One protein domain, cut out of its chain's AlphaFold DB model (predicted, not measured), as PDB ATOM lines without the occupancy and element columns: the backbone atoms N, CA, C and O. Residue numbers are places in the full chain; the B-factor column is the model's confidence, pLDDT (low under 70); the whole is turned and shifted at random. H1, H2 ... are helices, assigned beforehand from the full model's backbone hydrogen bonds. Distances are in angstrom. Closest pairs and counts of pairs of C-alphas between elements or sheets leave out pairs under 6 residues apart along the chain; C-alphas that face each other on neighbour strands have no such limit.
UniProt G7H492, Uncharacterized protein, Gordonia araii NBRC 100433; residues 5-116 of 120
ATOM      1  N   LEU A   5     108.260 139.233 120.666       72.75
ATOM      2  CA  LEU A   5     109.208 140.229 121.187       72.75
ATOM      3  C   LEU A   5     110.489 139.597 121.749       72.75
ATOM      4  O   LEU A   5     111.568 140.169 121.640       72.75
ATOM      5  N   ARG A   6     110.372 138.404 122.342       75.06
ATOM      6  CA  ARG A   6     111.490 137.668 122.949       75.06
ATOM      7  C   ARG A   6     112.641 137.393 121.971       75.06
ATOM      8  O   ARG A   6     113.764 137.748 122.316       75.06
ATOM      9  N   PRO A   7     112.406 136.820 120.772       79.19
ATOM     10  CA  PRO A   7     113.487 136.582 119.815       79.19
ATOM     11  C   PRO A   7     114.082 137.883 119.259       79.19
ATOM     12  O   PRO A   7     115.281 137.938 119.019       79.19
ATOM     13  N   VAL A   8     113.282 138.946 119.114       78.31
ATOM     14  CA  VAL A   8     113.771 140.265 118.667       78.31
ATOM     15  C   VAL A   8     114.679 140.903 119.720       78.31
ATOM     16  O   VAL A   8     115.745 141.412 119.387       78.31
ATOM     17  N   LEU A   9     114.287 140.851 120.996       74.69
ATOM     18  CA  LEU A   9     115.116 141.335 122.098       74.69
ATOM     19  C   LEU A   9     116.384 140.494 122.252       74.69
ATOM     20  O   LEU A   9     117.459 141.071 122.355       74.69
ATOM     21  N   ALA A  10     116.282 139.162 122.219       75.12
ATOM     22  CA  ALA A  10     117.447 138.277 122.275       75.12
ATOM     23  C   ALA A  10     118.445 138.602 121.155       75.12
ATOM     24  O   ALA A  10     119.614 138.844 121.434       75.12
ATOM     25  N   ALA A  11     117.963 138.759 119.917       80.12
ATOM     26  CA  ALA A  11     118.795 139.206 118.806       80.12
ATOM     27  C   ALA A  11     119.429 140.582 119.077       80.12
ATOM     28  O   ALA A  11     120.613 140.758 118.830       80.12
ATOM     29  N   ALA A  12     118.705 141.551 119.645       76.62
ATOM     30  CA  ALA A  12     119.280 142.854 119.990       76.62
ATOM     31  C   ALA A  12     120.360 142.785 121.092       76.62
ATOM     32  O   ALA A  12     121.298 143.586 121.070       76.62
ATOM     33  N   PHE A  13     120.234 141.846 122.037       74.56
ATOM     34  CA  PHE A  13     121.205 141.611 123.110       74.56
ATOM     35  C   PHE A  13     122.423 140.792 122.665       74.56
ATOM     36  O   PHE A  13     123.481 140.937 123.271       74.56
ATOM     37  N   GLU A  14     122.293 139.939 121.650       80.00
ATOM     38  CA  GLU A  14     123.350 139.016 121.205       80.00
ATOM     39  C   GLU A  14     124.067 139.491 119.941       80.00
ATOM     40  O   GLU A  14     125.282 139.338 119.819       80.00
ATOM     41  N   ASP A  15     123.337 140.080 118.997       76.44
ATOM     42  CA  ASP A  15     123.876 140.421 117.688       76.44
ATOM     43  C   ASP A  15     124.978 141.471 117.818       76.44
ATOM     44  O   ASP A  15     124.798 142.468 118.507       76.44
ATOM     45  N   CYS A  16     126.109 141.290 117.137       76.44
ATOM     46  CA  CYS A  16     127.171 142.285 116.967       76.44
ATOM     47  C   CYS A  16     127.592 143.065 118.233       76.44
ATOM     48  O   CYS A  16     127.928 144.255 118.127       76.44
ATOM     49  N   ARG A  17     127.566 142.467 119.439       83.44
ATOM     50  CA  ARG A  17     128.082 143.175 120.621       83.44
ATOM     51  C   ARG A  17     129.545 143.510 120.387       83.44
ATOM     52  O   ARG A  17     130.359 142.673 119.987       83.44
ATOM     53  N   ARG A  18     129.911 144.756 120.654       86.00
ATOM     54  CA  ARG A  18     131.286 145.212 120.487       86.00
ATOM     55  C   ARG A  18     132.212 144.465 121.425       86.00
ATOM     56  O   ARG A  18     133.336 144.204 121.027       86.00
ATOM     57  N   ILE A  19     131.756 144.083 122.614       85.88
ATOM     58  CA  ILE A  19     132.565 143.277 123.538       85.88
ATOM     59  C   ILE A  19     132.885 141.860 123.031       85.88
ATOM     60  O   ILE A  19     133.856 141.281 123.507       85.88
ATOM     61  N   ASP A  20     132.138 141.319 122.061       85.94
ATOM     62  CA  ASP A  20     132.410 139.983 121.503       85.94
ATOM     63  C   ASP A  20     133.566 140.000 120.486       85.94
ATOM     64  O   ASP A  20     134.212 138.983 120.251       85.94
ATOM     65  N   SER A  21     133.855 141.161 119.889       84.50
ATOM     66  CA  SER A  21     134.867 141.319 118.828       84.50
ATOM     67  C   SER A  21     135.926 142.388 119.116       84.50
ATOM     68  O   SER A  21     136.925 142.489 118.405       84.50
ATOM     69  N   LYS A  22     135.728 143.212 120.148       86.81
ATOM     70  CA  LYS A  22     136.602 144.321 120.546       86.81
ATOM     71  C   LYS A  22     136.839 144.293 122.051       86.81
ATOM     72  O   LYS A  22     136.123 143.663 122.819       86.81
ATOM     73  N   ASN A  23     137.839 145.052 122.494       86.88
ATOM     74  CA  ASN A  23     138.103 145.219 123.919       86.88
ATOM     75  C   ASN A  23     136.905 145.837 124.647       86.88
ATOM     76  O   ASN A  23     136.255 146.746 124.123       86.88
ATOM     77  N   ALA A  24     136.688 145.421 125.896       88.44
ATOM     78  CA  ALA A  24     135.651 145.939 126.792       88.44
ATOM     79  C   ALA A  24     135.932 147.369 127.302       88.44
ATOM     80  O   ALA A  24     135.679 147.705 128.457       88.44
ATOM     81  N   GLN A  25     136.479 148.229 126.440       90.88
ATOM     82  CA  GLN A  25     136.635 149.650 126.706       90.88
ATOM     83  C   GLN A  25     135.273 150.270 127.011       90.88
ATOM     84  O   GLN A  25     134.256 149.885 126.432       90.88
ATOM     85  N   TRP A  26     135.266 151.287 127.871       91.50
ATOM     86  CA  TRP A  26     134.034 151.915 128.346       91.50
ATOM     87  C   TRP A  26     133.082 152.341 127.216       91.50
ATOM     88  O   TRP A  26     131.875 152.133 127.308       91.50
ATOM     89  N   GLY A  27     133.623 152.882 126.120       91.31
ATOM     90  CA  GLY A  27     132.823 153.273 124.958       91.31
ATOM     91  C   GLY A  27     132.124 152.099 124.264       91.31
ATOM     92  O   GLY A  27     130.999 152.260 123.799       91.31
ATOM     93  N   ASN A  28     132.750 150.921 124.225       92.75
ATOM     94  CA  ASN A  28     132.148 149.714 123.656       92.75
ATOM     95  C   ASN A  28     131.049 149.169 124.572       92.75
ATOM     96  O   ASN A  28     129.955 148.901 124.092       92.75
ATOM     97  N   VAL A  29     131.300 149.125 125.885       92.25
ATOM     98  CA  VAL A  29     130.302 148.700 126.882       92.25
ATOM     99  C   VAL A  29     129.057 149.589 126.829       92.25
ATOM    100  O   VAL A  29     127.946 149.087 126.702       92.25
ATOM    101  N   VAL A  30     129.215 150.917 126.860       92.75
ATOM    102  CA  VAL A  30     128.069 151.845 126.775       92.75
ATOM    103  C   VAL A  30     127.323 151.701 125.450       92.75
ATOM    104  O   VAL A  30     126.095 151.766 125.433       92.75
ATOM    105  N   ALA A  31     128.041 151.515 124.340       91.06
ATOM    106  CA  ALA A  31     127.415 151.338 123.035       91.06
ATOM    107  C   ALA A  31     126.544 150.076 122.983       91.06
ATOM    108  O   ALA A  31     125.447 150.144 122.438       91.06
ATOM    109  N   ASP A  32     126.993 148.970 123.580       91.62
ATOM    110  CA  ASP A  32     126.235 147.717 123.596       91.62
ATOM    111  C   ASP A  32     124.921 147.858 124.384       91.62
ATOM    112  O   ASP A  32     123.868 147.469 123.890       91.62
ATOM    113  N   PHE A  33     124.936 148.524 125.543       91.50
ATOM    114  CA  PHE A  33     123.717 148.773 126.328       91.50
ATOM    115  C   PHE A  33     122.774 149.803 125.688       91.50
ATOM    116  O   PHE A  33     121.551 149.673 125.769       91.50
ATOM    117  N   ARG A  34     123.315 150.809 124.991       90.12
ATOM    118  CA  ARG A  34     122.495 151.815 124.301       90.12
ATOM    119  C   ARG A  34     121.615 151.203 123.208       90.12
ATOM    120  O   ARG A  34     120.536 151.727 122.948       90.12
ATOM    121  N   ARG A  35     122.040 150.099 122.587       86.81
ATOM    122  CA  ARG A  35     121.264 149.404 121.542       86.81
ATOM    123  C   ARG A  35     119.923 148.877 122.036       86.81
ATOM    124  O   ARG A  35     118.991 148.781 121.249       86.81
ATOM    125  N   VAL A  36     119.824 148.588 123.330       84.88
ATOM    126  CA  VAL A  36     118.594 148.132 123.990       84.88
ATOM    127  C   VAL A  36     117.938 149.240 124.821       84.88
ATOM    128  O   VAL A  36     117.121 148.971 125.694       84.88
ATOM    129  N   GLY A  37     118.297 150.504 124.564       87.69
ATOM    130  CA  GLY A  37     117.685 151.670 125.205       87.69
ATOM    131  C   GLY A  37     118.189 151.981 126.616       87.69
ATOM    132  O   GLY A  37     117.631 152.860 127.267       87.69
ATOM    133  N   VAL A  38     119.245 151.316 127.098       91.06
ATOM    134  CA  VAL A  38     119.822 151.591 128.423       91.06
ATOM    135  C   VAL A  38     120.944 152.624 128.296       91.06
ATOM    136  O   VAL A  38     122.031 152.327 127.794       91.06
ATOM    137  N   ASP A  39     120.723 153.845 128.795       93.06
ATOM    138  CA  ASP A  39     121.799 154.837 128.927       93.06
ATOM    139  C   ASP A  39     122.601 154.602 130.215       93.06
ATOM    140  O   ASP A  39     122.384 155.233 131.252       93.06
ATOM    141  N   LEU A  40     123.575 153.691 130.135       93.00
ATOM    142  CA  LEU A  40     124.480 153.414 131.251       93.00
ATOM    143  C   LEU A  40     125.256 154.647 131.716       93.00
ATOM    144  O   LEU A  40     125.561 154.756 132.900       93.00
ATOM    145  N   LYS A  41     125.610 155.574 130.817       92.50
ATOM    146  CA  LYS A  41     126.417 156.739 131.198       92.50
ATOM    147  C   LYS A  41     125.603 157.666 132.097       92.50
ATOM    148  O   LYS A  41     126.107 158.080 133.138       92.50
ATOM    149  N   ALA A  42     124.367 157.965 131.706       94.25
ATOM    150  CA  ALA A  42     123.458 158.773 132.510       94.25
ATOM    151  C   ALA A  42     123.079 158.049 133.810       94.25
ATOM    152  O   ALA A  42     123.204 158.620 134.893       94.25
ATOM    153  N   GLY A  43     122.702 156.770 133.719       94.81
ATOM    154  CA  GLY A  43     122.278 155.985 134.877       94.81
ATOM    155  C   GLY A  43     123.371 155.808 135.933       94.81
ATOM    156  O   GLY A  43     123.072 155.781 137.125       94.81
ATOM    157  N   LEU A  44     124.643 155.733 135.528       96.00
ATOM    158  CA  LEU A  44     125.757 155.560 136.461       96.00
ATOM    159  C   LEU A  44     126.301 156.861 137.061       96.00
ATOM    160  O   LEU A  44     127.106 156.796 137.996       96.00
ATOM    161  N   ALA A  45     125.880 158.025 136.556       93.81
ATOM    162  CA  ALA A  45     126.358 159.330 137.017       93.81
ATOM    163  C   ALA A  45     126.051 159.587 138.505       93.81
ATOM    164  O   ALA A  45     126.756 160.338 139.171       93.81
ATOM    165  N   GLN A  46     125.032 158.918 139.048       93.56
ATOM    166  CA  GLN A  46     124.666 158.995 140.464       93.56
ATOM    167  C   GLN A  46     125.628 158.241 141.404       93.56
ATOM    168  O   GLN A  46     125.651 158.507 142.608       93.56
ATOM    169  N   TYR A  47     126.439 157.302 140.898       94.44
ATOM    170  CA  TYR A  47     127.349 156.521 141.738       94.44
ATOM    171  C   TYR A  47     128.733 157.170 141.800       94.44
ATOM    172  O   TYR A  47     129.510 157.156 140.846       94.44
ATOM    173  N   LYS A  48     129.092 157.661 142.991       92.50
ATOM    174  CA  LYS A  48     130.333 158.418 143.255       92.50
ATOM    175  C   LYS A  48     131.628 157.721 142.815       92.50
ATOM    176  O   LYS A  48     132.636 158.380 142.597       92.50
ATOM    177  N   ARG A  49     131.641 156.385 142.751       93.44
ATOM    178  CA  ARG A  49     132.840 155.589 142.430       93.44
ATOM    179  C   ARG A  49     132.937 155.195 140.955       93.44
ATOM    180  O   ARG A  49     133.940 154.584 140.589       93.44
ATOM    181  N   THR A  50     131.940 155.519 140.130       92.81
ATOM    182  CA  THR A  50     131.880 155.122 138.714       92.81
ATOM    183  C   THR A  50     133.138 155.527 137.961       92.81
ATOM    184  O   THR A  50     133.786 154.669 137.365       92.81
ATOM    185  N   ASP A  51     133.536 156.795 138.031       92.44
ATOM    186  CA  ASP A  51     134.663 157.289 137.234       92.44
ATOM    187  C   ASP A  51     135.986 156.651 137.656       92.44
ATOM    188  O   ASP A  51     136.693 156.084 136.825       92.44
ATOM    189  N   SER A  52     136.247 156.568 138.963       94.38
ATOM    190  CA  SER A  52     137.451 155.907 139.476       94.38
ATOM    191  C   SER A  52     137.522 154.411 139.131       94.38
ATOM    192  O   SER A  52     138.612 153.848 138.992       94.38
ATOM    193  N   ARG A  53     136.375 153.726 139.012       95.12
ATOM    194  CA  ARG A  53     136.318 152.324 138.568       95.12
ATOM    195  C   ARG A  53     136.521 152.202 137.059       95.12
ATOM    196  O   ARG A  53     137.212 151.284 136.625       95.12
ATOM    197  N   ARG A  54     135.981 153.135 136.269       93.81
ATOM    198  CA  ARG A  54     136.185 153.201 134.812       93.81
ATOM    199  C   ARG A  54     137.646 153.456 134.449       93.81
ATOM    200  O   ARG A  54     138.159 152.805 133.546       93.81
ATOM    201  N   GLU A  55     138.332 154.333 135.175       93.75
ATOM    202  CA  GLU A  55     139.775 154.559 135.011       93.75
ATOM    203  C   GLU A  55     140.578 153.279 135.271       93.75
ATOM    204  O   GLU A  55     141.438 152.900 134.477       93.75
ATOM    205  N   LYS A  56     140.245 152.554 136.348       95.00
ATOM    206  CA  LYS A  56     140.871 151.263 136.674       95.00
ATOM    207  C   LYS A  56     140.606 150.204 135.610       95.00
ATOM    208  O   LYS A  56     141.518 149.451 135.287       95.00
ATOM    209  N   LEU A  57     139.396 150.157 135.049       93.12
ATOM    210  CA  LEU A  57     139.082 149.302 133.905       93.12
ATOM    211  C   LEU A  57     139.950 149.661 132.688       93.12
ATOM    212  O   LEU A  57     140.457 148.761 132.027       93.12
ATOM    213  N   GLY A  58     140.161 150.953 132.422       94.00
ATOM    214  CA  GLY A  58     141.077 151.415 131.379       94.00
ATOM    215  C   GLY A  58     142.492 150.868 131.578       94.00
ATOM    216  O   GLY A  58     143.006 150.170 130.710       94.00
ATOM    217  N   LEU A  59     143.078 151.095 132.758       95.38
ATOM    218  CA  LEU A  59     144.419 150.601 133.095       95.38
ATOM    219  C   LEU A  59     144.524 149.071 133.018       95.38
ATOM    220  O   LEU A  59     145.503 148.552 132.487       95.38
ATOM    221  N   LEU A  60     143.506 148.348 133.497       95.50
ATOM    222  CA  LEU A  60     143.432 146.888 133.398       95.50
ATOM    223  C   LEU A  60     143.481 146.418 131.940       95.50
ATOM    224  O   LEU A  60     144.214 145.483 131.623       95.50
ATOM    225  N   LEU A  61     142.688 147.032 131.058       94.50
ATOM    226  CA  LEU A  61     142.634 146.654 129.645       94.50
ATOM    227  C   LEU A  61     143.955 146.949 128.936       94.50
ATOM    228  O   LEU A  61     144.421 146.107 128.171       94.50
ATOM    229  N   GLU A  62     144.578 148.096 129.212       95.25
ATOM    230  CA  GLU A  62     145.893 148.425 128.657       95.25
ATOM    231  C   GLU A  62     146.963 147.435 129.134       95.25
ATOM    232  O   GLU A  62     147.698 146.895 128.306       95.25
ATOM    233  N   ALA A  63     146.991 147.109 130.433       96.19
ATOM    234  CA  ALA A  63     147.912 146.123 130.999       96.19
ATOM    235  C   ALA A  63     147.714 144.734 130.378       96.19
ATOM    236  O   ALA A  63     148.675 144.095 129.952       96.19
ATOM    237  N   ARG A  64     146.458 144.270 130.295       94.88
ATOM    238  CA  ARG A  64     146.095 142.985 129.684       94.88
ATOM    239  C   ARG A  64     146.570 142.921 128.237       94.88
ATOM    240  O   ARG A  64     147.156 141.917 127.851       94.88
ATOM    241  N   ASN A  65     146.306 143.965 127.451       94.25
ATOM    242  CA  ASN A  65     146.689 144.014 126.041       94.25
ATOM    243  C   ASN A  65     148.211 143.995 125.884       94.25
ATOM    244  O   ASN A  65     148.718 143.246 125.056       94.25
ATOM    245  N   ALA A  66     148.932 144.764 126.701       96.25
ATOM    246  CA  ALA A  66     150.388 144.776 126.671       96.25
ATOM    247  C   ALA A  66     150.973 143.385 126.965       96.25
ATOM    248  O   ALA A  66     151.802 142.889 126.210       96.25
ATOM    249  N   ILE A  67     150.469 142.709 128.004       95.25
ATOM    250  CA  ILE A  67     150.888 141.344 128.354       95.25
ATOM    251  C   ILE A  67     150.546 140.356 127.233       95.25
ATOM    252  O   ILE A  67     151.400 139.578 126.819       95.25
ATOM    253  N   ALA A  68     149.312 140.389 126.724       95.25
ATOM    254  CA  ALA A  68     148.845 139.458 125.697       95.25
ATOM    255  C   ALA A  68     149.627 139.579 124.380       95.25
ATOM    256  O   ALA A  68     149.819 138.580 123.691       95.25
ATOM    257  N   HIS A  69     150.091 140.784 124.046       96.19
ATOM    258  CA  HIS A  69     150.881 141.046 122.844       96.19
ATOM    259  C   HIS A  69     152.394 141.094 123.099       96.19
ATOM    260  O   HIS A  69     153.144 141.343 122.163       96.19
ATOM    261  N   SER A  70     152.848 140.828 124.332       96.75
ATOM    262  CA  SER A  70     154.261 140.939 124.729       96.75
ATOM    263  C   SER A  70     154.880 142.309 124.393       96.75
ATOM    264  O   SER A  70     156.048 142.413 124.028       96.75
ATOM    265  N   ASP A  71     154.083 143.369 124.526       97.88
ATOM    266  CA  ASP A  71     154.459 144.755 124.251       97.88
ATOM    267  C   ASP A  71     155.047 145.391 125.521       97.88
ATOM    268  O   ASP A  71     154.329 145.824 126.432       97.88
ATOM    269  N   ALA A  72     156.378 145.386 125.603       96.94
ATOM    270  CA  ALA A  72     157.118 145.859 126.769       96.94
ATOM    271  C   ALA A  72     156.974 147.373 126.991       96.94
ATOM    272  O   ALA A  72     156.823 147.803 128.136       96.94
ATOM    273  N   ASP A  73     156.954 148.171 125.921       97.25
ATOM    274  CA  ASP A  73     156.862 149.635 125.999       97.25
ATOM    275  C   ASP A  73     155.493 150.068 126.532       97.25
ATOM    276  O   ASP A  73     155.363 150.940 127.405       97.25
ATOM    277  N   LYS A  74     154.441 149.394 126.064       95.50
ATOM    278  CA  LYS A  74     153.086 149.623 126.545       95.50
ATOM    279  C   LYS A  74     152.908 149.172 127.990       95.50
ATOM    280  O   LYS A  74     152.260 149.867 128.776       95.50
ATOM    281  N   LEU A  75     153.511 148.045 128.373       97.25
ATOM    282  CA  LEU A  75     153.484 147.584 129.758       97.25
ATOM    283  C   LEU A  75     154.228 148.556 130.686       97.25
ATOM    284  O   LEU A  75     153.714 148.878 131.758       97.25
ATOM    285  N   ALA A  76     155.386 149.069 130.262       97.00
ATOM    286  CA  ALA A  76     156.151 150.073 130.998       97.00
ATOM    287  C   ALA A  76     155.346 151.369 131.197       97.00
ATOM    288  O   ALA A  76     155.325 151.925 132.296       97.00
ATOM    289  N   SER A  77     154.599 151.797 130.176       96.88
ATOM    290  CA  SER A  77     153.715 152.969 130.256       96.88
ATOM    291  C   SER A  77     152.619 152.804 131.317       96.88
ATOM    292  O   SER A  77     152.337 153.734 132.071       96.88
ATOM    293  N   VAL A  78     152.026 151.609 131.438       96.69
ATOM    294  CA  VAL A  78     151.071 151.311 132.521       96.69
ATOM    295  C   VAL A  78     151.772 151.301 133.881       96.69
ATOM    296  O   VAL A  78     151.250 151.868 134.842       96.69
ATOM    297  N   GLN A  79     152.954 150.683 133.968       96.75
ATOM    298  CA  GLN A  79     153.730 150.582 135.208       96.75
ATOM    299  C   GLN A  79     154.170 151.943 135.759       96.75
ATOM    300  O   GLN A  79     154.237 152.100 136.978       96.75
ATOM    301  N   ALA A  80     154.399 152.931 134.888       96.81
ATOM    302  CA  ALA A  80     154.684 154.310 135.280       96.81
ATOM    303  C   ALA A  80     153.503 154.986 136.005       96.81
ATOM    304  O   ALA A  80     153.712 155.879 136.824       96.81
ATOM    305  N   VAL A  81     152.266 154.553 135.733       96.19
ATOM    306  CA  VAL A  81     151.053 155.048 136.405       96.19
ATOM    307  C   VAL A  81     150.745 154.235 137.661       96.19
ATOM    308  O   VAL A  81     150.406 154.794 138.704       96.19
ATOM    309  N   VAL A  82     150.824 152.905 137.569       95.00
ATOM    310  CA  VAL A  82     150.544 152.000 138.687       95.00
ATOM    311  C   VAL A  82     151.370 150.713 138.580       95.00
ATOM    312  O   VAL A  82     151.361 150.068 137.531       95.00
ATOM    313  N   PRO A  83     152.025 150.252 139.663       96.06
ATOM    314  CA  PRO A  83     152.775 149.000 139.632       96.06
ATOM    315  C   PRO A  83     151.877 147.810 139.271       96.06
ATOM    316  O   PRO A  83     150.870 147.569 139.941       96.06
ATOM    317  N   VAL A  84     152.248 147.020 138.260       95.31
ATOM    318  CA  VAL A  84     151.500 145.814 137.862       95.31
ATOM    319  C   VAL A  84     151.889 144.657 138.782       95.31
ATOM    320  O   VAL A  84     152.789 143.872 138.503       95.31
ATOM    321  N   THR A  85     151.219 144.585 139.930       96.19
ATOM    322  CA  THR A  85     151.425 143.562 140.968       96.19
ATOM    323  C   THR A  85     150.143 142.771 141.208       96.19
ATOM    324  O   THR A  85     149.052 143.219 140.853       96.19
ATOM    325  N   LEU A  86     150.231 141.639 141.916       96.50
ATOM    326  CA  LEU A  86     149.044 140.886 142.340       96.50
ATOM    327  C   LEU A  86     148.057 141.750 143.147       96.50
ATOM    328  O   LEU A  86     146.842 141.608 142.995       96.50
ATOM    329  N   LYS A  87     148.561 142.659 143.991       97.75
ATOM    330  CA  LYS A  87     147.728 143.598 144.757       97.75
ATOM    331  C   LYS A  87     146.941 144.517 143.820       97.75
ATOM    332  O   LYS A  87     145.734 144.662 143.990       97.75
ATOM    333  N   THR A  88     147.598 145.080 142.812       97.06
ATOM    334  CA  THR A  88     146.957 145.935 141.803       97.06
ATOM    335  C   THR A  88     145.912 145.163 140.999       97.06
ATOM    336  O   THR A  88     144.791 145.642 140.842       97.06
ATOM    337  N   SER A  89     146.210 143.927 140.592       95.88
ATOM    338  CA  SER A  89     145.245 143.067 139.895       95.88
ATOM    339  C   SER A  89     143.998 142.775 140.740       95.88
ATOM    340  O   SER A  89     142.885 142.761 140.213       95.88
ATOM    341  N   ARG A  90     144.145 142.588 142.060       97.62
ATOM    342  CA  ARG A  90     143.002 142.439 142.982       97.62
ATOM    343  C   ARG A  90     142.158 143.713 143.053       97.62
ATOM    344  O   ARG A  90     140.938 143.619 142.952       97.62
ATOM    345  N   ILE A  91     142.796 144.883 143.127       97.19
ATOM    346  CA  ILE A  91     142.114 146.189 143.116       97.19
ATOM    347  C   ILE A  91     141.337 146.394 141.810       97.19
ATOM    348  O   ILE A  91     140.192 146.842 141.835       97.19
ATOM    349  N   TRP A  92     141.925 146.057 140.659       97.00
ATOM    350  CA  TRP A  92     141.234 146.139 139.371       97.00
ATOM    351  C   TRP A  92     140.016 145.219 139.312       97.00
ATOM    352  O   TRP A  92     138.951 145.648 138.872       97.00
ATOM    353  N   ARG A  93     140.137 143.986 139.814       96.44
ATOM    354  CA  ARG A  93     139.012 143.046 139.901       96.44
ATOM    355  C   ARG A  93     137.893 143.573 140.800       96.44
ATOM    356  O   ARG A  93     136.732 143.520 140.417       96.44
ATOM    357  N   GLU A  94     138.222 144.107 141.973       97.44
ATOM    358  CA  GLU A  94     137.238 144.714 142.879       97.44
ATOM    359  C   GLU A  94     136.549 145.931 142.250       97.44
ATOM    360  O   GLU A  94     135.337 146.103 142.385       97.44
ATOM    361  N   ALA A  95     137.301 146.763 141.527       96.12
ATOM    362  CA  ALA A  95     136.750 147.899 140.801       96.12
ATOM    363  C   ALA A  95     135.788 147.458 139.690       96.12
ATOM    364  O   ALA A  95     134.711 148.045 139.570       96.12
ATOM    365  N   LEU A  96     136.147 146.416 138.933       94.94
ATOM    366  CA  LEU A  96     135.293 145.829 137.904       94.94
ATOM    367  C   LEU A  96     134.011 145.250 138.511       94.94
ATOM    368  O   LEU A  96     132.930 145.609 138.061       94.94
ATOM    369  N   ASN A  97     134.117 144.453 139.578       96.31
ATOM    370  CA  ASN A  97     132.957 143.911 140.292       96.31
ATOM    371  C   ASN A  97     132.039 145.024 140.816       96.31
ATOM    372  O   ASN A  97     130.819 144.933 140.753       96.31
ATOM    373  N   GLY A  98     132.618 146.104 141.340       96.00
ATOM    374  CA  GLY A  98     131.833 147.248 141.785       96.00
ATOM    375  C   GLY A  98     131.125 147.968 140.636       96.00
ATOM    376  O   GLY A  98     130.006 148.436 140.817       96.00
ATOM    377  N   LEU A  99     131.766 148.071 139.469       95.06
ATOM    378  CA  LEU A  99     131.177 148.694 138.285       95.06
ATOM    379  C   LEU A  99     130.027 147.846 137.734       95.06
ATOM    380  O   LEU A  99     128.982 148.397 137.410       95.06
ATOM    381  N   THR A 100     130.190 146.523 137.680       94.69
ATOM    382  CA  THR A 100     129.142 145.612 137.202       94.69
ATOM    383  C   THR A 100     127.927 145.614 138.124       94.69
ATOM    384  O   THR A 100     126.812 145.638 137.622       94.69
ATOM    385  N   VAL A 101     128.113 145.692 139.447       96.06
ATOM    386  CA  VAL A 101     127.002 145.857 140.406       96.06
ATOM    387  C   VAL A 101     126.214 147.143 140.149       96.06
ATOM    388  O   VAL A 101     124.986 147.139 140.195       96.06
ATOM    389  N   ASP A 102     126.890 148.257 139.874       95.69
ATOM    390  CA  ASP A 102     126.183 149.508 139.592       95.69
ATOM    391  C   ASP A 102     125.505 149.475 138.210       95.69
ATOM    392  O   ASP A 102     124.395 149.982 138.063       95.69
ATOM    393  N   MET A 103     126.110 148.822 137.210       95.25
ATOM    394  CA  MET A 103     125.471 148.580 135.906       95.25
ATOM    395  C   MET A 103     124.216 147.711 136.039       95.25
ATOM    396  O   MET A 103     123.206 147.989 135.392       95.25
ATOM    397  N   ASP A 104     124.270 146.690 136.892       95.31
ATOM    398  CA  ASP A 104     123.147 145.807 137.194       95.31
ATOM    399  C   ASP A 104     121.977 146.599 137.781       95.31
ATOM    400  O   ASP A 104     120.861 146.527 137.277       95.31
ATOM    401  N   ARG A 105     122.254 147.479 138.754       95.38
ATOM    402  CA  ARG A 105     121.249 148.377 139.346       95.38
ATOM    403  C   ARG A 105     120.595 149.298 138.322       95.38
ATOM    404  O   ARG A 105     119.377 149.457 138.350       95.38
ATOM    405  N   VAL A 106     121.378 149.901 137.425       95.44
ATOM    406  CA  VAL A 106     120.846 150.770 136.358       95.44
ATOM    407  C   VAL A 106     119.958 149.975 135.408       95.44
ATOM    408  O   VAL A 106     118.854 150.408 135.083       95.44
ATOM    409  N   THR A 107     120.423 148.802 134.987       93.56
ATOM    410  CA  THR A 107     119.691 147.943 134.050       93.56
ATOM    411  C   THR A 107     118.393 147.444 134.675       93.56
ATOM    412  O   THR A 107     117.336 147.540 134.059       93.56
ATOM    413  N   LYS A 108     118.456 147.003 135.933       93.62
ATOM    414  CA  LYS A 108     117.307 146.605 136.741       93.62
ATOM    415  C   LYS A 108     116.284 147.729 136.860       93.62
ATOM    416  O   LYS A 108     115.121 147.507 136.555       93.62
ATOM    417  N   ALA A 109     116.708 148.942 137.221       92.88
ATOM    418  CA  ALA A 109     115.808 150.089 137.323       92.88
ATOM    419  C   ALA A 109     115.106 150.400 135.990       92.88
ATOM    420  O   ALA A 109     113.896 150.615 135.973       92.88
ATOM    421  N   GLN A 110     115.842 150.372 134.876       90.44
ATOM    422  CA  GLN A 110     115.276 150.606 133.547       90.44
ATOM    423  C   GLN A 110     114.270 149.516 133.154       90.44
ATOM    424  O   GLN A 110     113.181 149.820 132.673       90.44
ATOM    425  N   LEU A 111     114.614 148.245 133.367       88.56
ATOM    426  CA  LEU A 111     113.732 147.125 133.045       88.56
ATOM    427  C   LEU A 111     112.468 147.149 133.905       88.56
ATOM    428  O   LEU A 111     111.382 147.036 133.349       88.56
ATOM    429  N   SER A 112     112.586 147.400 135.212       91.00
ATOM    430  CA  SER A 112     111.429 147.532 136.105       91.00
ATOM    431  C   SER A 112     110.491 148.663 135.684       91.00
ATOM    432  O   SER A 112     109.276 148.508 135.773       91.00
ATOM    433  N   GLN A 113     111.020 149.785 135.185       89.50
ATOM    434  CA  GLN A 113     110.194 150.870 134.640       89.50
ATOM    435  C   GLN A 113     109.447 150.459 133.365       89.50
ATOM    436  O   GLN A 113     108.315 150.887 133.158       89.50
ATOM    437  N   LEU A 114     110.063 149.637 132.514       86.31
ATOM    438  CA  LEU A 114     109.471 149.198 131.249       86.31
ATOM    439  C   LEU A 114     108.439 148.080 131.425       86.31
ATOM    440  O   LEU A 114     107.453 148.039 130.694       86.31
ATOM    441  N   THR A 115     108.670 147.155 132.355       87.50
ATOM    442  CA  THR A 115     107.853 145.941 132.510       87.50
ATOM    443  C   THR A 115     106.901 146.000 133.703       87.50
ATOM    444  O   THR A 115     106.001 145.167 133.802       87.50
ATOM    445  N   GLY A 116     107.107 146.938 134.633       90.38
ATOM    446  CA  GLY A 116     106.434 146.954 135.933       90.38
ATOM    447  C   GLY A 116     106.859 145.805 136.857       90.38
ATOM    448  O   GLY A 116     106.233 145.606 137.896       90.38
TER     449      GLY A 116
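This is residues 5 to 116 of the 120 residues of an uncharacterized protein of Gordonia araii NBRC 100433 (UniProt G7H492). One long helix, H7, runs along most of the length of an elongated, all-helix model, and H5 crosses it steeply over part of its first half. H6 folds back beside H5 as a helical hairpin at one end, while the short H4 packs on H7 farther along, and H3 with the short H2 and H1 makes a second group that is apart from H7. The printed part has 112 residues with seven named helices, H1 to H7 in order along the chain, and no named strand. The whole is only just loose, close to compact, with a radius of gyration of the C-alphas of 16.2 A and spans of 49 by 30 by 19 A.

H1, residues 5 to 14, touches no helix, but it is close to, not clearly touching, H3, residues 26 to 34; their closest C-alphas, of Phe 13 and Asp 32, are 7.9 A apart. H1 and H3 run opposite ways at a shallow tilt of 9 degrees. H2, residues 18 to 21, touches H3, the closest C-alphas being those of Arg 18 and Asn 28 at 5.6 A. H4, residues 40 to 44, touches H3 through Leu 40 and Val 30, whose C-alphas are the closest at 5.9 A. H5, residues 50 to 68, only just touches H3, with 3 pairs of C-alphas within 8 A; the closest are those of Trp 26 and Arg 54 at 6.9 A, at a steep tilt of 64 degrees. H6, residues 72 to 81, forms a hairpin with H5, opposite ways at a shallow tilt of 25 degrees; the closest C-alphas, of Ala 66 and Leu 75, are 5.2 A apart. H7, residues 86 to 115, touches H5 with residues 89 to 99 alone, opposite ways at a steep tilt of 55 degrees; the closest C-alphas are those of Arg 53 and Ala 95 at 5.0 A. H7 touches H4 with residues 102 to 107 alone, closest at the C-alphas of Gly 43 and Val 106, 5.6 A. H6 and H7 are apart. In H1, H3, H4, H5 and H7 every O i to N i+4 pair is within hydrogen-bond range; in H6 5 of 6 are, and H2 is too short for such a pair.

H1 begins at C-alpha 5, (109.208, 140.229, 121.187). H5 measures 26.5 A from first to last C-alpha and begins at C-alpha 50, (131.880, 155.122, 138.714). H7 measures 42.6 A and ends at C-alpha 115, (107.853, 145.941, 132.510).

The two C-alphas farthest apart, of Ala 72 and Gly 116, are 51.5 A apart. The printed part has no cut, and its six links between helices are tight. The mean pLDDT of the printed part is 91.7, that of H1 is 77, and no printed residue is under 70.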